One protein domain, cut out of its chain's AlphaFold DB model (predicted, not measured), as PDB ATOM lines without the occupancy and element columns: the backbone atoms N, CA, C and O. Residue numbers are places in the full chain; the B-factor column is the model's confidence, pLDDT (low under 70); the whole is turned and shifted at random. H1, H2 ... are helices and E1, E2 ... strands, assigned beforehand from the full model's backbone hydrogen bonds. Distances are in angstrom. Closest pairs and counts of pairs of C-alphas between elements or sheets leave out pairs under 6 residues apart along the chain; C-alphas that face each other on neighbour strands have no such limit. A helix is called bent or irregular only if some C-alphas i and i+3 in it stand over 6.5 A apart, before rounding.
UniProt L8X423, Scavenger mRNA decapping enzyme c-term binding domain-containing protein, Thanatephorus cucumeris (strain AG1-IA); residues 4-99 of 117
ATOM      1  N   ARG A   4       3.125  50.369   8.304       61.47
ATOM      2  CA  ARG A   4       3.528  50.603   9.698       61.47
ATOM      3  C   ARG A   4       2.704  51.663  10.428       61.47
ATOM      4  O   ARG A   4       2.563  51.548  11.641       61.47
ATOM      5  N   SER A   5       2.126  52.625   9.704       74.19
ATOM      6  CA  SER A   5       1.331  53.717  10.279       74.19
ATOM      7  C   SER A   5      -0.184  53.496  10.167       74.19
ATOM      8  O   SER A   5      -0.963  54.372  10.534       74.19
ATOM      9  N   ALA A   6      -0.641  52.355   9.634       81.25
ATOM     10  CA  ALA A   6      -2.065  52.127   9.378       81.25
ATOM     11  C   ALA A   6      -2.900  52.108  10.670       81.25
ATOM     12  O   ALA A   6      -3.971  52.707  10.711       81.25
ATOM     13  N   LEU A   7      -2.376  51.505  11.744       85.00
ATOM     14  CA  LEU A   7      -3.058  51.473  13.045       85.00
ATOM     15  C   LEU A   7      -3.235  52.877  13.626       85.00
ATOM     16  O   LEU A   7      -4.275  53.186  14.195       85.00
ATOM     17  N   ARG A   8      -2.252  53.759  13.413       85.75
ATOM     18  CA  ARG A   8      -2.341  55.159  13.830       85.75
ATOM     19  C   ARG A   8      -3.492  55.879  13.135       85.75
ATOM     20  O   ARG A   8      -4.181  56.661  13.778       85.75
ATOM     21  N   ASN A   9      -3.722  55.601  11.852       87.25
ATOM     22  CA  ASN A   9      -4.838  56.203  11.128       87.25
ATOM     23  C   ASN A   9      -6.183  55.770  11.718       87.25
ATOM     24  O   ASN A   9      -7.046  56.618  11.884       87.25
ATOM     25  N   TYR A  10      -6.343  54.499  12.106       88.56
ATOM     26  CA  TYR A  10      -7.588  54.041  12.732       88.56
ATOM     27  C   TYR A  10      -7.890  54.760  14.041       88.56
ATOM     28  O   TYR A  10      -9.030  55.135  14.280       88.56
ATOM     29  N   VAL A  11      -6.867  54.997  14.862       87.12
ATOM     30  CA  VAL A  11      -7.044  55.673  16.152       87.12
ATOM     31  C   VAL A  11      -7.287  57.182  15.999       87.12
ATOM     32  O   VAL A  11      -7.897  57.799  16.867       87.12
ATOM     33  N   LEU A  12      -6.801  57.793  14.914       87.19
ATOM     34  CA  LEU A  12      -7.019  59.215  14.622       87.19
ATOM     35  C   LEU A  12      -8.340  59.490  13.893       87.19
ATOM     36  O   LEU A  12      -8.838  60.615  13.952       87.19
ATOM     37  N   SER A  13      -8.887  58.497  13.191       86.88
ATOM     38  CA  SER A  13     -10.217  58.576  12.595       86.88
ATOM     39  C   SER A  13     -11.289  58.579  13.674       86.88
ATOM     40  O   SER A  13     -11.117  57.994  14.746       86.88
ATOM     41  N   LYS A  14     -12.437  59.193  13.381       87.06
ATOM     42  CA  LYS A  14     -13.589  58.976  14.245       87.06
ATOM     43  C   LYS A  14     -14.067  57.531  14.084       87.06
ATOM     44  O   LYS A  14     -14.091  57.036  12.959       87.06
ATOM     45  N   PRO A  15     -14.487  56.864  15.162       84.88
ATOM     46  CA  PRO A  15     -14.977  55.489  15.078       84.88
ATOM     47  C   PRO A  15     -16.172  55.320  14.131       84.88
ATOM     48  O   PRO A  15     -16.228  54.336  13.409       84.88
ATOM     49  N   GLU A  16     -17.055  56.319  14.041       87.00
ATOM     50  CA  GLU A  16     -18.166  56.369  13.071       87.00
ATOM     51  C   GLU A  16     -17.720  56.369  11.596       87.00
ATOM     52  O   GLU A  16     -18.479  55.946  10.726       87.00
ATOM     53  N   ASP A  17     -16.483  56.798  11.322       91.00
ATOM     54  CA  ASP A  17     -15.879  56.772   9.986       91.00
ATOM     55  C   ASP A  17     -15.182  55.428   9.692       91.00
ATOM     56  O   ASP A  17     -14.788  55.163   8.551       91.00
ATOM     57  N   LEU A  18     -14.990  54.577  10.708       87.88
ATOM     58  CA  LEU A  18     -14.484  53.223  10.524       87.88
ATOM     59  C   LEU A  18     -15.649  52.326  10.094       87.88
ATOM     60  O   LEU A  18     -16.677  52.250  10.763       87.88
ATOM     61  N   GLY A  19     -15.490  51.631   8.968       89.50
ATOM     62  CA  GLY A  19     -16.480  50.653   8.519       89.50
ATOM     63  C   GLY A  19     -16.692  49.543   9.552       89.50
ATOM     64  O   GLY A  19     -15.791  49.220  10.331       89.50
ATOM     65  N   SER A  20     -17.877  48.926   9.545       89.75
ATOM     66  CA  SER A  20     -18.206  47.790  10.421       89.75
ATOM     67  C   SER A  20     -17.386  46.529  10.121       89.75
ATOM     68  O   SER A  20     -17.359  45.602  10.924       89.75
ATOM     69  N   ASP A  21     -16.705  46.490   8.975       90.62
ATOM     70  CA  ASP A  21     -15.711  45.483   8.602       90.62
ATOM     71  C   ASP A  21     -14.344  45.708   9.274       90.62
ATOM     72  O   ASP A  21     -13.484  44.828   9.243       90.62
ATOM     73  N   ILE A  22     -14.139  46.879   9.884       93.81
ATOM     74  CA  ILE A  22     -12.907  47.266  10.577       93.81
ATOM     75  C   ILE A  22     -13.161  47.391  12.076       93.81
ATOM     76  O   ILE A  22     -12.432  46.789  12.861       93.81
ATOM     77  N   LEU A  23     -14.160  48.170  12.485       95.69
ATOM     78  CA  LEU A  23     -14.457  48.434  13.888       95.69
ATOM     79  C   LEU A  23     -15.370  47.345  14.459       95.69
ATOM     80  O   LEU A  23     -16.516  47.211  14.041       95.69
ATOM     81  N   LEU A  24     -14.868  46.605  15.448       95.38
ATOM     82  CA  LEU A  24     -15.660  45.644  16.217       95.38
ATOM     83  C   LEU A  24     -16.415  46.346  17.351       95.38
ATOM     84  O   LEU A  24     -17.606  46.116  17.548       95.38
ATOM     85  N   SER A  25     -15.716  47.181  18.121       95.44
ATOM     86  CA  SER A  25     -16.299  47.898  19.256       95.44
ATOM     87  C   SER A  25     -15.487  49.132  19.637       95.44
ATOM     88  O   SER A  25     -14.304  49.261  19.316       95.44
ATOM     89  N   GLU A  26     -16.132  50.042  20.357       95.31
ATOM     90  CA  GLU A  26     -15.540  51.268  20.873       95.31
ATOM     91  C   GLU A  26     -15.853  51.395  22.368       95.31
ATOM     92  O   GLU A  26     -17.002  51.228  22.781       95.31
ATOM     93  N   SER A  27     -14.840  51.719  23.172       93.88
ATOM     94  CA  SER A  27     -14.981  52.076  24.587       93.88
ATOM     95  C   SER A  27     -14.566  53.534  24.811       93.88
ATOM     96  O   SER A  27     -14.165  54.234  23.878       93.88
ATOM     97  N   GLU A  28     -14.630  54.035  26.049       91.50
ATOM     98  CA  GLU A  28     -14.162  55.398  26.360       91.50
ATOM     99  C   GLU A  28     -12.686  55.596  25.968       91.50
ATOM    100  O   GLU A  28     -12.312  56.660  25.471       91.50
ATOM    101  N   ARG A  29     -11.851  54.564  26.157       92.62
ATOM    102  CA  ARG A  29     -10.385  54.668  26.081       92.62
ATOM    103  C   ARG A  29      -9.740  53.855  24.974       92.62
ATOM    104  O   ARG A  29      -8.584  54.131  24.664       92.62
ATOM    105  N   CYS A  30     -10.449  52.922  24.348       94.25
ATOM    106  CA  CYS A  30      -9.897  52.105  23.274       94.25
ATOM    107  C   CYS A  30     -10.865  51.975  22.096       94.25
ATOM    108  O   CYS A  30     -12.061  52.264  22.186       94.25
ATOM    109  N   ILE A  31     -10.318  51.498  20.984       94.94
ATOM    110  CA  ILE A  31     -11.074  50.884  19.897       94.94
ATOM    111  C   ILE A  31     -10.619  49.433  19.747       94.94
ATOM    112  O   ILE A  31      -9.427  49.143  19.876       94.94
ATOM    113  N   THR A  32     -11.556  48.538  19.452       96.56
ATOM    114  CA  THR A  32     -11.264  47.150  19.086       96.56
ATOM    115  C   THR A  32     -11.562  46.970  17.611       96.56
ATOM    116  O   THR A  32     -12.666  47.274  17.157       96.56
ATOM    117  N   ILE A  33     -10.586  46.480  16.856       95.94
ATOM    118  CA  ILE A  33     -10.691  46.323  15.406       95.94
ATOM    119  C   ILE A  33     -10.398  44.892  14.964       95.94
ATOM    120  O   ILE A  33      -9.646  44.163  15.617       95.94
ATOM    121  N   PHE A  34     -10.943  44.517  13.812       94.88
ATOM    122  CA  PHE A  34     -10.555  43.307  13.096       94.88
ATOM    123  C   PHE A  34      -9.144  43.463  12.515       94.88
ATOM    124  O   PHE A  34      -8.829  44.473  11.878       94.88
ATOM    125  N   ASP A  35      -8.275  42.465  12.709       93.06
ATOM    126  CA  ASP A  35      -6.981  42.453  12.025       93.06
ATOM    127  C   ASP A  35      -7.187  42.133  10.536       93.06
ATOM    128  O   ASP A  35      -7.829  41.148  10.171       93.06
ATOM    129  N   LYS A  36      -6.601  42.951   9.660       90.06
ATOM    130  CA  LYS A  36      -6.656  42.765   8.204       90.06
ATOM    131  C   LYS A  36      -5.915  41.509   7.721       90.06
ATOM    132  O   LYS A  36      -6.214  40.987   6.649       90.06
ATOM    133  N   PHE A  37      -4.919  41.050   8.470       88.06
ATOM    134  CA  PHE A  37      -4.072  39.899   8.164       88.06
ATOM    135  C   PHE A  37      -4.057  38.914   9.345       88.06
ATOM    136  O   PHE A  37      -2.994  38.688   9.946       88.06
ATOM    137  N   PRO A  38      -5.215  38.310   9.675       87.62
ATOM    138  CA  PRO A  38      -5.389  37.521  10.885       87.62
ATOM    139  C   PRO A  38      -4.436  36.318  10.919       87.62
ATOM    140  O   PRO A  38      -4.170  35.676   9.901       87.62
ATOM    141  N   LYS A  39      -3.887  36.029  12.105       88.81
ATOM    142  CA  LYS A  39      -2.964  34.897  12.342       88.81
ATOM    143  C   LYS A  39      -3.641  33.697  13.009       88.81
ATOM    144  O   LYS A  39      -2.998  32.678  13.234       88.81
ATOM    145  N   ALA A  40      -4.928  33.832  13.304       92.12
ATOM    146  CA  ALA A  40      -5.810  32.830  13.885       92.12
ATOM    147  C   ALA A  40      -7.226  33.028  13.316       92.12
ATOM    148  O   ALA A  40      -7.476  34.029  12.645       92.12
ATOM    149  N   MET A  41      -8.148  32.097  13.592       94.19
ATOM    150  CA  MET A  41      -9.550  32.215  13.152       94.19
ATOM    151  C   MET A  41     -10.209  33.504  13.659       94.19
ATOM    152  O   MET A  41     -10.918  34.169  12.915       94.19
ATOM    153  N   PHE A  42      -9.897  33.884  14.897       95.12
ATOM    154  CA  PHE A  42     -10.281  35.158  15.485       95.12
ATOM    155  C   PHE A  42      -9.008  35.906  15.867       95.12
ATOM    156  O   PHE A  42      -8.185  35.389  16.625       95.12
ATOM    157  N   HIS A  43      -8.812  37.100  15.309       95.50
ATOM    158  CA  HIS A  43      -7.658  37.940  15.613       95.50
ATOM    159  C   HIS A  43      -8.072  39.408  15.590       95.50
ATOM    160  O   HIS A  43      -8.348  39.972  14.528       95.50
ATOM    161  N   PHE A  44      -8.133  40.004  16.777       96.12
ATOM    162  CA  PHE A  44      -8.561  41.382  16.982       96.12
ATOM    163  C   PHE A  44      -7.437  42.189  17.617       96.12
ATOM    164  O   PHE A  44      -6.599  41.647  18.341       96.12
ATOM    165  N   LEU A  45      -7.437  43.492  17.355       95.75
ATOM    166  CA  LEU A  45      -6.472  44.429  17.912       95.75
ATOM    167  C   LEU A  45      -7.202  45.447  18.776       95.75
ATOM    168  O   LEU A  45      -8.184  46.042  18.339       95.75
ATOM    169  N   ILE A  46      -6.687  45.673  19.979       95.50
ATOM    170  CA  ILE A  46      -7.180  46.705  20.891       95.50
ATOM    171  C   ILE A  46      -6.167  47.833  20.873       95.50
ATOM    172  O   ILE A  46      -4.987  47.626  21.168       95.50
ATOM    173  N   LEU A  47      -6.624  49.016  20.486       93.25
ATOM    174  CA  LEU A  47      -5.781  50.189  20.319       93.25
ATOM    175  C   LEU A  47      -6.240  51.272  21.300       93.25
ATOM    176  O   LEU A  47      -7.418  51.641  21.270       93.25
ATOM    177  N   PRO A  48      -5.348  51.805  22.156       92.88
ATOM    178  CA  PRO A  48      -5.699  52.927  23.012       92.88
ATOM    179  C   PRO A  48      -5.980  54.154  22.145       92.88
ATOM    180  O   PRO A  48      -5.231  54.446  21.209       92.88
ATOM    181  N   LYS A  49      -7.045  54.885  22.467       91.00
ATOM    182  CA  LYS A  49      -7.359  56.168  21.842       91.00
ATOM    183  C   LYS A  49      -6.291  57.191  22.194       91.00
ATOM    184  O   LYS A  49      -5.766  57.204  23.306       91.00
ATOM    185  N   LEU A  50      -5.979  58.049  21.229       89.88
ATOM    186  CA  LEU A  50      -5.031  59.130  21.445       89.88
ATOM    187  C   LEU A  50      -5.754  60.362  21.985       89.88
ATOM    188  O   LEU A  50      -6.817  60.743  21.496       89.88
ATOM    189  N   ASP A  51      -5.139  61.012  22.962       87.06
ATOM    190  CA  ASP A  51      -5.582  62.291  23.499       87.06
ATOM    191  C   ASP A  51      -4.375  63.212  23.765       87.06
ATOM    192  O   ASP A  51      -3.274  63.003  23.245       87.06
ATOM    193  N   LYS A  52      -4.576  64.292  24.530       85.50
ATOM    194  CA  LYS A  52      -3.494  65.234  24.869       85.50
ATOM    195  C   LYS A  52      -2.398  64.598  25.732       85.50
ATOM    196  O   LYS A  52      -1.279  65.105  25.752       85.50
ATOM    197  N   THR A  53      -2.731  63.534  26.447       85.62
ATOM    198  CA  THR A  53      -1.895  62.832  27.419       85.62
ATOM    199  C   THR A  53      -1.301  61.588  26.750       85.62
ATOM    200  O   THR A  53      -0.082  61.454  26.668       85.62
ATOM    201  N   VAL A  54      -2.138  60.727  26.166       89.44
ATOM    202  CA  VAL A  54      -1.729  59.527  25.426       89.44
ATOM    203  C   VAL A  54      -1.517  59.873  23.959       89.44
ATOM    204  O   VAL A  54      -2.445  59.923  23.159       89.44
ATOM    205  N   THR A  55      -0.263  60.119  23.596       90.31
ATOM    206  CA  THR A  55       0.131  60.454  22.222       90.31
ATOM    207  C   THR A  55       0.654  59.238  21.459       90.31
ATOM    208  O   THR A  55       1.125  58.266  22.048       90.31
ATOM    209  N   ALA A  56       0.677  59.324  20.125       86.88
ATOM    210  CA  ALA A  56       1.228  58.264  19.276       86.88
ATOM    211  C   ALA A  56       2.677  57.878  19.645       86.88
ATOM    212  O   ALA A  56       3.072  56.727  19.487       86.88
ATOM    213  N   GLY A  57       3.472  58.832  20.149       86.88
ATOM    214  CA  GLY A  57       4.860  58.581  20.537       86.88
ATOM    215  C   GLY A  57       4.982  57.636  21.734       86.88
ATOM    216  O   GLY A  57       5.851  56.760  21.743       86.88
ATOM    217  N   VAL A  58       4.088  57.766  22.720       90.06
ATOM    218  CA  VAL A  58       4.123  56.933  23.933       90.06
ATOM    219  C   VAL A  58       3.510  55.549  23.711       90.06
ATOM    220  O   VAL A  58       3.845  54.617  24.433       90.06
ATOM    221  N   THR A  59       2.685  55.378  22.673       88.56
ATOM    222  CA  THR A  59       2.017  54.110  22.326       88.56
ATOM    223  C   THR A  59       2.774  53.269  21.289       88.56
ATOM    224  O   THR A  59       2.219  52.320  20.745       88.56
ATOM    225  N   THR A  60       4.033  53.600  20.987       87.75
ATOM    226  CA  THR A  60       4.849  52.896  19.973       87.75
ATOM    227  C   THR A  60       5.134  51.436  20.323       87.75
ATOM    228  O   THR A  60       5.193  50.578  19.446       87.75
ATOM    229  N   ASN A  61       5.346  51.141  21.604       88.94
ATOM    230  CA  ASN A  61       5.515  49.790  22.128       88.94
ATOM    231  C   ASN A  61       5.281  49.780  23.646       88.94
ATOM    232  O   ASN A  61       5.301  50.828  24.296       88.94
ATOM    233  N   LEU A  62       5.119  48.583  24.217       89.88
ATOM    234  CA  LEU A  62       4.843  48.412  25.645       89.88
ATOM    235  C   LEU A  62       5.949  48.996  26.540       89.88
ATOM    236  O   LEU A  62       5.653  49.577  27.578       89.88
ATOM    237  N   SER A  63       7.223  48.896  26.143       90.94
ATOM    238  CA  SER A  63       8.332  49.455  26.929       90.94
ATOM    239  C   SER A  63       8.276  50.984  26.989       90.94
ATOM    240  O   SER A  63       8.486  51.549  28.061       90.94
ATOM    241  N   THR A  64       8.004  51.665  25.873       91.19
ATOM    242  CA  THR A  64       7.815  53.125  25.854       91.19
ATOM    243  C   THR A  64       6.606  53.513  26.703       91.19
ATOM    244  O   THR A  64       6.714  54.402  27.547       91.19
ATOM    245  N   PHE A  65       5.493  52.796  26.534       92.00
ATOM    246  CA  PHE A  65       4.239  53.060  27.230       92.00
ATOM    247  C   PHE A  65       4.385  52.969  28.754       92.00
ATOM    248  O   PHE A  65       4.029  53.897  29.474       92.00
ATOM    249  N   LEU A  66       5.011  51.896  29.248       92.75
ATOM    250  CA  LEU A  66       5.230  51.658  30.680       92.75
ATOM    251  C   LEU A  66       6.233  52.625  31.333       92.75
ATOM    252  O   LEU A  66       6.253  52.755  32.558       92.75
ATOM    253  N   ARG A  67       7.108  53.264  30.547       93.38
ATOM    254  CA  ARG A  67       8.131  54.199  31.055       93.38
ATOM    255  C   ARG A  67       7.665  55.648  31.105       93.38
ATOM    256  O   ARG A  67       8.312  56.435  31.786       93.38
ATOM    257  N   TRP A  68       6.612  55.992  30.370       91.06
ATOM    258  CA  TRP A  68       6.143  57.366  30.223       91.06
ATOM    259  C   TRP A  68       5.549  57.921  31.527       91.06
ATOM    260  O   TRP A  68       6.163  58.775  32.159       91.06
ATOM    261  N   ASP A  69       4.399  57.403  31.948       93.06
ATOM    262  CA  ASP A  69       3.779  57.687  33.241       93.06
ATOM    263  C   ASP A  69       3.199  56.376  33.762       93.06
ATOM    264  O   ASP A  69       2.310  55.791  33.148       93.06
ATOM    265  N   LYS A  70       3.734  55.881  34.881       93.19
ATOM    266  CA  LYS A  70       3.381  54.553  35.394       93.19
ATOM    267  C   LYS A  70       1.930  54.466  35.846       93.19
ATOM    268  O   LYS A  70       1.326  53.412  35.674       93.19
ATOM    269  N   GLN A  71       1.400  55.535  36.435       93.19
ATOM    270  CA  GLN A  71       0.044  55.533  36.969       93.19
ATOM    271  C   GLN A  71      -0.957  55.577  35.816       93.19
ATOM    272  O   GLN A  71      -1.847  54.733  35.738       93.19
ATOM    273  N   VAL A  72      -0.737  56.483  34.859       91.00
ATOM    274  CA  VAL A  72      -1.592  56.591  33.671       91.00
ATOM    275  C   VAL A  72      -1.494  55.327  32.814       91.00
ATOM    276  O   VAL A  72      -2.510  54.793  32.376       91.00
ATOM    277  N   ALA A  73      -0.289  54.786  32.611       92.75
ATOM    278  CA  ALA A  73      -0.110  53.541  31.869       92.75
ATOM    279  C   ALA A  73      -0.841  52.369  32.539       92.75
ATOM    280  O   ALA A  73      -1.456  51.559  31.847       92.75
ATOM    281  N   PHE A  74      -0.810  52.284  33.870       93.81
ATOM    282  CA  PHE A  74      -1.518  51.249  34.620       93.81
ATOM    283  C   PHE A  74      -3.041  51.343  34.445       93.81
ATOM    284  O   PHE A  74      -3.687  50.329  34.182       93.81
ATOM    285  N   GLU A  75      -3.608  52.547  34.510       93.06
ATOM    286  CA  GLU A  75      -5.039  52.775  34.266       93.06
ATOM    287  C   GLU A  75      -5.443  52.359  32.848       93.06
ATOM    288  O   GLU A  75      -6.394  51.597  32.661       93.06
ATOM    289  N   TYR A  76      -4.672  52.762  31.839       92.56
ATOM    290  CA  TYR A  76      -4.915  52.359  30.453       92.56
ATOM    291  C   TYR A  76      -4.783  50.849  30.231       92.56
ATOM    292  O   TYR A  76      -5.551  50.283  29.455       92.56
ATOM    293  N   LEU A  77      -3.862  50.169  30.919       94.44
ATOM    294  CA  LEU A  77      -3.773  48.706  30.869       94.44
ATOM    295  C   LEU A  77      -5.015  48.032  31.461       94.44
ATOM    296  O   LEU A  77      -5.432  46.993  30.951       94.44
ATOM    297  N   HIS A  78      -5.637  48.619  32.485       95.88
ATOM    298  CA  HIS A  78      -6.908  48.127  33.017       95.88
ATOM    299  C   HIS A  78      -8.061  48.299  32.027       95.88
ATOM    300  O   HIS A  78      -8.836  47.358  31.846       95.88
ATOM    301  N   TYR A  79      -8.143  49.442  31.341       95.62
ATOM    302  CA  TYR A  79      -9.128  49.641  30.275       95.62
ATOM    303  C   TYR A  79      -8.919  48.651  29.121       95.62
ATOM    304  O   TYR A  79      -9.851  47.944  28.746       95.62
ATOM    305  N   MET A  80      -7.681  48.507  28.633       95.94
ATOM    306  CA  MET A  80      -7.343  47.538  27.584       95.94
ATOM    307  C   MET A  80      -7.662  46.097  27.998       95.94
ATOM    308  O   MET A  80      -8.141  45.318  27.179       95.94
ATOM    309  N   LYS A  81      -7.429  45.734  29.265       97.44
ATOM    310  CA  LYS A  81      -7.802  44.418  29.794       97.44
ATOM    311  C   LYS A  81      -9.315  44.203  29.740       97.44
ATOM    312  O   LYS A  81      -9.743  43.151  29.279       97.44
ATOM    313  N   SER A  82     -10.104  45.180  30.187       97.62
ATOM    314  CA  SER A  82     -11.570  45.094  30.153       97.62
ATOM    315  C   SER A  82     -12.087  44.909  28.725       97.62
ATOM    316  O   SER A  82     -12.932  44.051  28.477       97.62
ATOM    317  N   ASP A  83     -11.543  45.668  27.771       97.88
ATOM    318  CA  ASP A  83     -11.919  45.557  26.359       97.88
ATOM    319  C   ASP A  83     -11.482  44.206  25.760       97.88
ATOM    320  O   ASP A  83     -12.206  43.613  24.961       97.88
ATOM    321  N   ALA A  84     -10.343  43.660  26.202       97.69
ATOM    322  CA  ALA A  84      -9.875  42.338  25.788       97.69
ATOM    323  C   ALA A  84     -10.739  41.200  26.326       97.69
ATOM    324  O   ALA A  84     -11.000  40.236  25.608       97.69
ATOM    325  N   GLU A  85     -11.210  41.312  27.566       98.00
ATOM    326  CA  GLU A  85     -12.146  40.354  28.152       98.00
ATOM    327  C   GLU A  85     -13.501  40.404  27.433       98.00
ATOM    328  O   GLU A  85     -14.057  39.353  27.114       98.00
ATOM    329  N   ALA A  86     -13.991  41.594  27.074       97.69
ATOM    330  CA  ALA A  86     -15.207  41.738  26.272       97.69
ATOM    331  C   ALA A  86     -15.052  41.116  24.873       97.69
ATOM    332  O   ALA A  86     -15.908  40.344  24.439       97.69
ATOM    333  N   ALA A  87     -13.940  41.394  24.186       97.44
ATOM    334  CA  ALA A  87     -13.639  40.803  22.885       97.44
ATOM    335  C   ALA A  87     -13.517  39.272  22.966       97.44
ATOM    336  O   ALA A  87     -14.025  38.563  22.099       97.44
ATOM    337  N   LYS A  88     -12.904  38.745  24.034       98.12
ATOM    338  CA  LYS A  88     -12.819  37.304  24.288       98.12
ATOM    339  C   LYS A  88     -14.204  36.662  24.418       98.12
ATOM    340  O   LYS A  88     -14.426  35.628  23.799       98.12
ATOM    341  N   LEU A  89     -15.134  37.280  25.150       97.69
ATOM    342  CA  LEU A  89     -16.504  36.762  25.272       97.69
ATOM    343  C   LEU A  89     -17.224  36.713  23.916       97.69
ATOM    344  O   LEU A  89     -17.928  35.747  23.635       97.69
ATOM    345  N   MET A  90     -17.017  37.717  23.056       96.94
ATOM    346  CA  MET A  90     -17.563  37.709  21.690       96.94
ATOM    347  C   MET A  90     -16.984  36.560  20.857       96.94
ATOM    348  O   MET A  90     -17.720  35.887  20.141       96.94
ATOM    349  N   ILE A  91     -15.676  36.309  20.972       97.31
ATOM    350  CA  ILE A  91     -15.022  35.178  20.307       97.31
ATOM    351  C   ILE A  91     -15.616  33.852  20.796       97.31
ATOM    352  O   ILE A  91     -15.971  33.007  19.984       97.31
ATOM    353  N   GLU A  92     -15.719  33.655  22.108       97.94
ATOM    354  CA  GLU A  92     -16.211  32.414  22.724       97.94
ATOM    355  C   GLU A  92     -17.672  32.101  22.357       97.94
ATOM    356  O   GLU A  92     -18.043  30.936  22.151       97.94
ATOM    357  N   ASP A  93     -18.500  33.138  22.248       97.81
ATOM    358  CA  ASP A  93     -19.869  33.045  21.744       97.81
ATOM    359  C   ASP A  93     -19.888  32.624  20.265       97.81
ATOM    360  O   ASP A  93     -20.575  31.666  19.899       97.81
ATOM    361  N   GLU A  94     -19.059  33.248  19.424       97.25
ATOM    362  CA  GLU A  94     -18.967  32.905  18.001       97.25
ATOM    363  C   GLU A  94     -18.408  31.492  17.770       97.25
ATOM    364  O   GLU A  94     -18.920  30.746  16.934       97.25
ATOM    365  N   MET A  95     -17.421  31.069  18.565       97.62
ATOM    366  CA  MET A  95     -16.898  29.699  18.565       97.62
ATOM    367  C   MET A  95     -18.012  28.682  18.833       97.62
ATOM    368  O   MET A  95     -18.146  27.682  18.126       97.62
ATOM    369  N   THR A  96     -18.853  28.963  19.828       97.81
ATOM    370  CA  THR A  96     -19.964  28.080  20.200       97.81
ATOM    371  C   THR A  96     -21.009  28.024  19.091       97.81
ATOM    372  O   THR A  96     -21.446  26.936  18.716       97.81
ATOM    373  N   LYS A  97     -21.375  29.178  18.522       97.69
ATOM    374  CA  LYS A  97     -22.361  29.288  17.438       97.69
ATOM    375  C   LYS A  97     -21.912  28.602  16.149       97.69
ATOM    376  O   LYS A  97     -22.721  27.924  15.519       97.69
ATOM    377  N   GLN A  98     -20.652  28.771  15.754       97.19
ATOM    378  CA  GLN A  98     -20.146  28.260  14.476       97.19
ATOM    379  C   GLN A  98     -19.585  26.839  14.560       97.19
ATOM    380  O   GLN A  98     -19.647  26.096  13.579       97.19
ATOM    381  N   HIS A  99     -19.020  26.451  15.705       96.38
ATOM    382  CA  HIS A  99     -18.253  25.208  15.834       96.38
ATOM    383  C   HIS A  99     -18.773  24.268  16.923       96.38
ATOM    384  O   HIS A  99     -18.424  23.088  16.913       96.38
TER     385      HIS A  99
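This is residues 4 to 99 of the 117 residues of the protein "Scavenger mRNA decapping enzyme c-term binding domain-containing protein" of Thanatephorus cucumeris (strain AG1-IA) (UniProt L8X423). A small sheet of three strands, E1, E2 and E3, has one long helix, H3, running over one face and a short helix, H1, over part of the other face. A second short helix, H2, makes a corner with H3 near that helix's first turns, and H3 makes the longest axis of an elongated shape. The printed part has 96 residues, with three named helices and three named strands in the order H1 E1 E2 E3 H2 H3; the sheet's order is E1, E2, E3, all antiparallel, and the class is mixed, helices and strands. The whole is compact, with a radius of gyration of the C-alphas of 14.0 A, and spans 43 by 25 by 24 A.

E1, residues 23 to 26, E2, residues 30 to 34, and E3, residues 44 to 48, form a meander, each strand the antiparallel neighbour of the one before. E1 and E2 are a hairpin, with N 32 and O 25 2.8 A apart, within hydrogen-bond range. E2 and E3 are also a hairpin, with N 31 and O 47 2.9 A apart and N 45 and O 33 2.9 A apart, both within range. H3, residues 70 to 99, is on the sheet at a height of 9.1 A, over E2 and E3; on the local plane its line and that of E2 stand at 27 degrees, only just along the strands. The closest C-alphas of H3 and E3 are those of Met 80 and Ile 46, 6.7 A apart. H1, residues 4 to 12, is on the opposite face at a height of 10.3 A over the sheet, over E2 and E3, and runs slantwise to the strands, at 54 degrees to E2 on the local plane. The closest C-alphas of H1 and E3 are those of Val 11 and Leu 47, 7.0 A apart. H2, residues 62 to 68, is not on the sheet. H2 and H3 only just touch, only at the corner, with 3 pairs of C-alphas within 8 A, the closest being Leu 66 and Ala 73 at 5.8 A. H1 is apart from H2 and H3. In H2 and H3 every O i to N i+4 pair is within hydrogen-bond range; in H1 it is 4 of 5.

H3 is 41.4 A long and ends with C-alpha 99 at (-18.253, 25.208, 15.834). E2 is 13.5 A long and E3 13.3 A, while E1 is 7.6 A. H1 is 14.5 A long, from C-alpha 4 at (3.528, 50.603, 9.698), and is irregular: C-alphas 4 and 7 are 7.4 A apart. H2 is 10.1 A long.

The two C-alphas farthest apart are those of Lys 52 and His 99, 43.6 A. The printed part has no cut. The link from E3 to H2, residues 49 to 61, is long. The mean pLDDT of the printed part is 92.0, and residue 4 is under 70.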